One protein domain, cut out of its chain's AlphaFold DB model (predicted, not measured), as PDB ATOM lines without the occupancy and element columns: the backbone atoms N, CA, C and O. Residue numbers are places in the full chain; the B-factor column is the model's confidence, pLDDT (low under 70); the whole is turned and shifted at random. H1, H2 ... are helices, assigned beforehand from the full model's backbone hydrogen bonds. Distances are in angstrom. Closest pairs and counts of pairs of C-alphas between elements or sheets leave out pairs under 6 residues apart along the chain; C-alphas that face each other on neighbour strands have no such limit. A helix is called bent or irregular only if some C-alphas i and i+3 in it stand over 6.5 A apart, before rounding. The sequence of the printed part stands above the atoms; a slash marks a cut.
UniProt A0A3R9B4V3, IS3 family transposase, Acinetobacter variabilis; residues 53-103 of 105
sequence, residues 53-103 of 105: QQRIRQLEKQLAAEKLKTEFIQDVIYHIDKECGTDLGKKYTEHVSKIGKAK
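This is residues 53 to 103 of the 105 residues of the protein "IS3 family transposase" of Acinetobacter variabilis (UniProt A0A3R9B4V3). One long helix, H1, and a shorter one, H2, make a lopsided V: after a tight turn H2 folds back from the far end of H1, and the two meet only near that turn. Residues 53 to 72 of H1 stick out as the long arm, and residues 94 to 103, of which 94 to 101 belong to H2, stick out as the short one. The printed part has 51 residues with two named helices, H1 then H2, and no named strand; its class is all helix. It is only just loose, close to extended, with a radius of gyration of the C-alphas of 14.6 A, and it is flat, spanning 47 by 25 by 6 A.

H1, residues 53 to 84, and H2, residues 88 to 101, form a helical hairpin and run opposite ways. Their tilt is shallow at 33 degrees, only just short of steep. They touch, with residues 74 to 81 of H1 and residues 88 to 89 of H2 alone; the closest C-alphas, those of Ile 77 and Gly 89, are 6.1 A apart. Their centres are 15.3 A apart. In H1 and H2 every O i to N i+4 pair is within hydrogen-bond range.

H1 begins at C-alpha 53, at (204.050, 175.689, 197.699), and ends at C-alpha 84, at (245.098, 154.163, 198.729), 46.4 A away. H2 measures 20.3 A from C-alpha 88 to C-alpha 101, which is at (229.353, 173.957, 181.948). Neither helix is bent.

The two C-alphas farthest apart, those of Gln 53 and Gly 85, are 46.7 A apart. The printed part has no cut, and the link from H1 to H2, 3 residues, is tight. The mean pLDDT of the printed part is 90.8; residues 101 to 103 are under 70.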
ATOM      1  N   GLN A  53     203.530 176.228 196.438       89.19
ATOM      2  CA  GLN A  53     204.050 175.689 197.699       89.19
ATOM      3  C   GLN A  53     204.305 174.174 197.667       89.19
ATOM      4  O   GLN A  53     205.320 173.707 198.179       89.19
ATOM      5  N   GLN A  54     203.411 173.388 197.057       90.19
ATOM      6  CA  GLN A  54     203.615 171.945 196.908       90.19
ATOM      7  C   GLN A  54     204.815 171.642 196.007       90.19
ATOM      8  O   GLN A  54     205.593 170.736 196.306       90.19
ATOM      9  N   ARG A  55     204.997 172.432 194.941       90.06
ATOM     10  CA  ARG A  55     206.153 172.313 194.047       90.06
ATOM     11  C   ARG A  55     207.459 172.652 194.763       90.06
ATOM     12  O   ARG A  55     208.414 171.894 194.634       90.06
ATOM     13  N   ILE A  56     207.483 173.733 195.546       94.56
ATOM     14  CA  ILE A  56     208.650 174.115 196.359       94.56
ATOM     15  C   ILE A  56     209.021 172.977 197.312       94.56
ATOM     16  O   ILE A  56     210.146 172.491 197.264       94.56
ATOM     17  N   ARG A  57     208.059 172.456 198.081       94.88
ATOM     18  CA  ARG A  57     208.305 171.357 199.029       94.88
ATOM     19  C   ARG A  57     208.849 170.094 198.351       94.88
ATOM     20  O   ARG A  57     209.688 169.392 198.911       94.88
ATOM     21  N   GLN A  58     208.362 169.780 197.150       93.38
ATOM     22  CA  GLN A  58     208.874 168.653 196.370       93.38
ATOM     23  C   GLN A  58     210.325 168.884 195.933       93.38
ATOM     24  O   GLN A  58     211.145 167.972 196.063       93.38
ATOM     25  N   LEU A  59     210.643 170.084 195.444       95.69
ATOM     26  CA  LEU A  59     211.996 170.451 195.029       95.69
ATOM     27  C   LEU A  59     212.969 170.463 196.211       95.69
ATOM     28  O   LEU A  59     214.056 169.911 196.095       95.69
ATOM     29  N   GLU A  60     212.570 170.995 197.367       94.88
ATOM     30  CA  GLU A  60     213.373 170.966 198.597       94.88
ATOM     31  C   GLU A  60     213.703 169.534 199.026       94.88
ATOM     32  O   GLU A  60     214.846 169.233 199.365       94.88
ATOM     33  N   LYS A  61     212.728 168.616 198.943       95.88
ATOM     34  CA  LYS A  61     212.950 167.195 199.242       95.88
ATOM     35  C   LYS A  61     213.942 166.554 198.270       95.88
ATOM     36  O   LYS A  61     214.807 165.792 198.700       95.88
ATOM     37  N   GLN A  62     213.814 166.839 196.974       94.81
ATOM     38  CA  GLN A  62     214.747 166.339 195.959       94.81
ATOM     39  C   GLN A  62     216.159 166.888 196.187       94.81
ATOM     40  O   GLN A  62     217.123 166.130 196.150       94.81
ATOM     41  N   LEU A  63     216.269 168.180 196.495       96.44
ATOM     42  CA  LEU A  63     217.536 168.852 196.754       96.44
ATOM     43  C   LEU A  63     218.227 168.312 198.012       96.44
ATOM     44  O   LEU A  63     219.429 168.070 197.981       96.44
ATOM     45  N   ALA A  64     217.484 168.066 199.093       95.75
ATOM     46  CA  ALA A  64     218.029 167.451 200.303       95.75
ATOM     47  C   ALA A  64     218.553 166.028 200.043       95.75
ATOM     48  O   ALA A  64     219.647 165.682 200.483       95.75
ATOM     49  N   ALA A  65     217.804 165.218 199.286       95.06
ATOM     50  CA  ALA A  65     218.227 163.865 198.934       95.06
ATOM     51  C   ALA A  65     219.494 163.858 198.063       95.06
ATOM     52  O   ALA A  65     220.360 163.009 198.249       95.06
ATOM     53  N   GLU A  66     219.618 164.798 197.125       94.19
ATOM     54  CA  GLU A  66     220.786 164.879 196.246       94.19
ATOM     55  C   GLU A  66     222.030 165.415 196.968       94.19
ATOM     56  O   GLU A  66     223.137 164.918 196.749       94.19
ATOM     57  N   LYS A  67     221.851 166.369 197.892       95.62
ATOM     58  CA  LYS A  67     222.930 166.840 198.773       95.62
ATOM     59  C   LYS A  67     223.502 165.706 199.615       95.62
ATOM     60  O   LYS A  67     224.711 165.514 199.604       95.62
ATOM     61  N   LEU A  68     222.639 164.896 200.229       96.06
ATOM     62  CA  LEU A  68     223.068 163.745 201.027       96.06
ATOM     63  C   LEU A  68     223.908 162.749 200.210       96.06
ATOM     64  O   LEU A  68     224.932 162.267 200.683       96.06
ATOM     65  N   LYS A  69     223.505 162.448 198.969       95.94
ATOM     66  CA  LYS A  69     224.303 161.582 198.082       95.94
ATOM     67  C   LYS A  69     225.661 162.196 197.754       95.94
ATOM     68  O   LYS A  69     226.646 161.473 197.674       95.94
ATOM     69  N   THR A  70     225.699 163.509 197.535       95.25
ATOM     70  CA  THR A  70     226.937 164.228 197.212       95.25
ATOM     71  C   THR A  70     227.905 164.192 198.390       95.25
ATOM     72  O   THR A  70     229.066 163.852 198.191       95.25
ATOM     73  N   GLU A  71     227.422 164.468 199.604       95.75
ATOM     74  CA  GLU A  71     228.202 164.374 200.847       95.75
ATOM     75  C   GLU A  71     228.752 162.956 201.043       95.75
ATOM     76  O   GLU A  71     229.953 162.776 201.215       95.75
ATOM     77  N   PHE A  72     227.908 161.933 200.883       97.69
ATOM     78  CA  PHE A  72     228.347 160.539 200.957       97.69
ATOM     79  C   PHE A  72     229.451 160.207 199.939       97.69
ATOM     80  O   PHE A  72     230.440 159.563 200.280       97.69
ATOM     81  N   ILE A  73     229.305 160.643 198.683       95.50
ATOM     82  CA  ILE A  73     230.326 160.420 197.648       95.50
ATOM     83  C   ILE A  73     231.636 161.124 198.019       95.50
ATOM     84  O   ILE A  73     232.704 160.542 197.844       95.50
ATOM     85  N   GLN A  74     231.565 162.353 198.536       94.62
ATOM     86  CA  GLN A  74     232.743 163.094 198.988       94.62
ATOM     87  C   GLN A  74     233.465 162.365 200.128       94.62
ATOM     88  O   GLN A  74     234.686 162.225 200.066       94.62
ATOM     89  N   ASP A  75     232.728 161.832 201.104       96.94
ATOM     90  CA  ASP A  75     233.291 161.062 202.219       96.94
ATOM     91  C   ASP A  75     233.974 159.773 201.745       96.94
ATOM     92  O   ASP A  75     235.090 159.457 202.169       96.94
ATOM     93  N   VAL A  76     233.338 159.042 200.823       96.12
ATOM     94  CA  VAL A  76     233.916 157.830 200.223       96.12
ATOM     95  C   VAL A  76     235.208 158.159 199.475       96.12
ATOM     96  O   VAL A  76     236.211 157.471 199.661       96.12
ATOM     97  N   ILE A  77     235.212 159.219 198.661       95.75
ATOM     98  CA  ILE A  77     236.409 159.658 197.931       95.75
ATOM     99  C   ILE A  77     237.528 160.036 198.905       95.75
ATOM    100  O   ILE A  77     238.661 159.595 198.721       95.75
ATOM    101  N   TYR A  78     237.213 160.795 199.958       95.44
ATOM    102  CA  TYR A  78     238.185 161.183 200.978       95.44
ATOM    103  C   TYR A  78     238.852 159.963 201.621       95.44
ATOM    104  O   TYR A  78     240.072 159.940 201.795       95.44
ATOM    105  N   HIS A  79     238.070 158.937 201.959       95.88
ATOM    106  CA  HIS A  79     238.607 157.730 202.578       95.88
ATOM    107  C   HIS A  79     239.503 156.939 201.616       95.88
ATOM    108  O   HIS A  79     240.592 156.527 202.006       95.88
ATOM    109  N   ILE A  80     239.104 156.802 200.348       95.06
ATOM    110  CA  ILE A  80     239.907 156.106 199.330       95.06
ATOM    111  C   ILE A  80     241.221 156.846 199.061       95.06
ATOM    112  O   ILE A  80     242.278 156.219 199.052       95.06
ATOM    113  N   ASP A  81     241.188 158.170 198.896       94.44
ATOM    114  CA  ASP A  81     242.409 158.959 198.693       94.44
ATOM    115  C   ASP A  81     243.350 158.841 199.902       94.44
ATOM    116  O   ASP A  81     244.567 158.735 199.736       94.44
ATOM    117  N   LYS A  82     242.796 158.770 201.120       94.56
ATOM    118  CA  LYS A  82     243.566 158.583 202.356       94.56
ATOM    119  C   LYS A  82     244.186 157.188 202.479       94.56
ATOM    120  O   LYS A  82     245.333 157.087 202.910       94.56
ATOM    121  N   GLU A  83     243.448 156.128 202.159       94.38
ATOM    122  CA  GLU A  83     243.910 154.742 202.339       94.38
ATOM    123  C   GLU A  83     244.768 154.238 201.175       94.38
ATOM    124  O   GLU A  83     245.723 153.492 201.385       94.38
ATOM    125  N   CYS A  84     244.445 154.642 199.947       91.19
ATOM    126  CA  CYS A  84     245.098 154.163 198.729       91.19
ATOM    127  C   CYS A  84     246.077 155.176 198.116       91.19
ATOM    128  O   CYS A  84     246.756 154.838 197.147       91.19
ATOM    129  N   GLY A  85     246.158 156.406 198.641       88.69
ATOM    130  CA  GLY A  85     247.039 157.452 198.109       88.69
ATOM    131  C   GLY A  85     246.660 157.903 196.696       88.69
ATOM    132  O   GLY A  85     247.533 158.264 195.905       88.69
ATOM    133  N   THR A  86     245.377 157.820 196.342       91.19
ATOM    134  CA  THR A  86     244.866 158.243 195.034       91.19
ATOM    135  C   THR A  86     244.608 159.757 194.978       91.19
ATOM    136  O   THR A  86     244.663 160.452 195.985       91.19
ATOM    137  N   ASP A  87     244.350 160.274 193.771       89.81
ATOM    138  CA  ASP A  87     243.982 161.680 193.508       89.81
ATOM    139  C   ASP A  87     242.558 161.762 192.920       89.81
ATOM    140  O   ASP A  87     242.299 162.397 191.891       89.81
ATOM    141  N   LEU A  88     241.622 160.997 193.492       90.81
ATOM    142  CA  LEU A  88     240.248 160.906 192.994       90.81
ATOM    143  C   LEU A  88     239.453 162.177 193.295       90.81
ATOM    144  O   LEU A  88     238.657 162.587 192.450       90.81
ATOM    145  N   GLY A  89     239.697 162.842 194.426       92.06
ATOM    146  CA  GLY A  89     239.045 164.104 194.784       92.06
ATOM    147  C   GLY A  89     239.251 165.199 193.741       92.06
ATOM    148  O   GLY A  89     238.290 165.859 193.322       92.06
ATOM    149  N   LYS A  90     240.482 165.349 193.238       91.94
ATOM    150  CA  LYS A  90     240.784 166.311 192.172       91.94
ATOM    151  C   LYS A  90     240.072 165.948 190.872       91.94
ATOM    152  O   LYS A  90     239.380 166.788 190.295       91.94
ATOM    153  N   LYS A  91     240.164 164.681 190.449       92.00
ATOM    154  CA  LYS A  91     239.502 164.179 189.230       92.00
ATOM    155  C   LYS A  91     237.982 164.350 189.282       92.00
ATOM    156  O   LYS A  91     237.375 164.757 188.291       92.00
ATOM    157  N   TYR A  92     237.369 164.073 190.433       91.12
ATOM    158  CA  TYR A  92     235.936 164.259 190.655       91.12
ATOM    159  C   TYR A  92     235.538 165.731 190.497       91.12
ATOM    160  O   TYR A  92     234.619 166.042 189.741       91.12
ATOM    161  N   THR A  93     236.273 166.646 191.133       89.94
ATOM    162  CA  THR A  93     235.999 168.092 191.081       89.94
ATOM    163  C   THR A  93     236.111 168.652 189.658       89.94
ATOM    164  O   THR A  93     235.248 169.415 189.208       89.94
ATOM    165  N   GLU A  94     237.138 168.236 188.912       91.62
ATOM    166  CA  GLU A  94     237.305 168.600 187.501       91.62
ATOM    167  C   GLU A  94     236.145 168.085 186.636       91.62
ATOM    168  O   GLU A  94     235.639 168.806 185.774       91.62
ATOM    169  N   HIS A  95     235.699 166.849 186.868       89.69
ATOM    170  CA  HIS A  95     234.598 166.247 186.120       89.69
ATOM    171  C   HIS A  95     233.257 166.941 186.399       89.69
ATOM    172  O   HIS A  95     232.530 167.278 185.463       89.69
ATOM    173  N   VAL A  96     232.951 167.228 187.670       88.56
ATOM    174  CA  VAL A  96     231.735 167.960 188.063       88.56
ATOM    175  C   VAL A  96     231.711 169.358 187.439       88.56
ATOM    176  O   VAL A  96     230.683 169.771 186.898       88.56
ATOM    177  N   SER A  97     232.852 170.055 187.424       86.50
ATOM    178  CA  SER A  97     232.972 171.382 186.803       86.50
ATOM    179  C   SER A  97     232.687 171.352 185.296       86.50
ATOM    180  O   SER A  97     232.001 172.234 184.782       86.50
ATOM    181  N   LYS A  98     233.151 170.315 184.583       88.81
ATOM    182  CA  LYS A  98     232.877 170.127 183.145       88.81
ATOM    183  C   LYS A  98     231.397 169.847 182.869       88.81
ATOM    184  O   LYS A  98     230.836 170.419 181.939       88.81
ATOM    185  N   ILE A  99     230.750 169.017 183.691       84.69
ATOM    186  CA  ILE A  99     229.315 168.710 183.546       84.69
ATOM    187  C   ILE A  99     228.453 169.957 183.753       84.69
ATOM    188  O   ILE A  99     227.482 170.152 183.024       84.69
ATOM    189  N   GLY A 100     228.792 170.792 184.741       73.44
ATOM    190  CA  GLY A 100     228.049 172.022 185.018       73.44
ATOM    191  C   GLY A 100     228.070 173.012 183.850       73.44
ATOM    192  O   GLY A 100     227.082 173.700 183.625       73.44
ATOM    193  N   LYS A 101     229.163 173.037 183.079       61.94
ATOM    194  CA  LYS A 101     229.353 173.957 181.948       61.94
ATOM    195  C   LYS A 101     228.643 173.535 180.662       61.94
ATOM    196  O   LYS A 101     228.238 174.395 179.899       61.94
ATOM    197  N   ALA A 102     228.423 172.241 180.441       60.47
ATOM    198  CA  ALA A 102     227.818 171.726 179.206       60.47
ATOM    199  C   ALA A 102     226.294 171.964 179.071       60.47
ATOM    200  O   ALA A 102     225.678 171.441 178.149       60.47
ATOM    201  N   LYS A 103     225.659 172.679 180.012       54.50
ATOM    202  CA  LYS A 103     224.206 172.934 180.029       54.50
ATOM    203  C   LYS A 103     223.828 174.415 179.873       54.50
ATOM    204  O   LYS A 103     222.651 174.730 180.013       54.50
TER     205      LYS A 103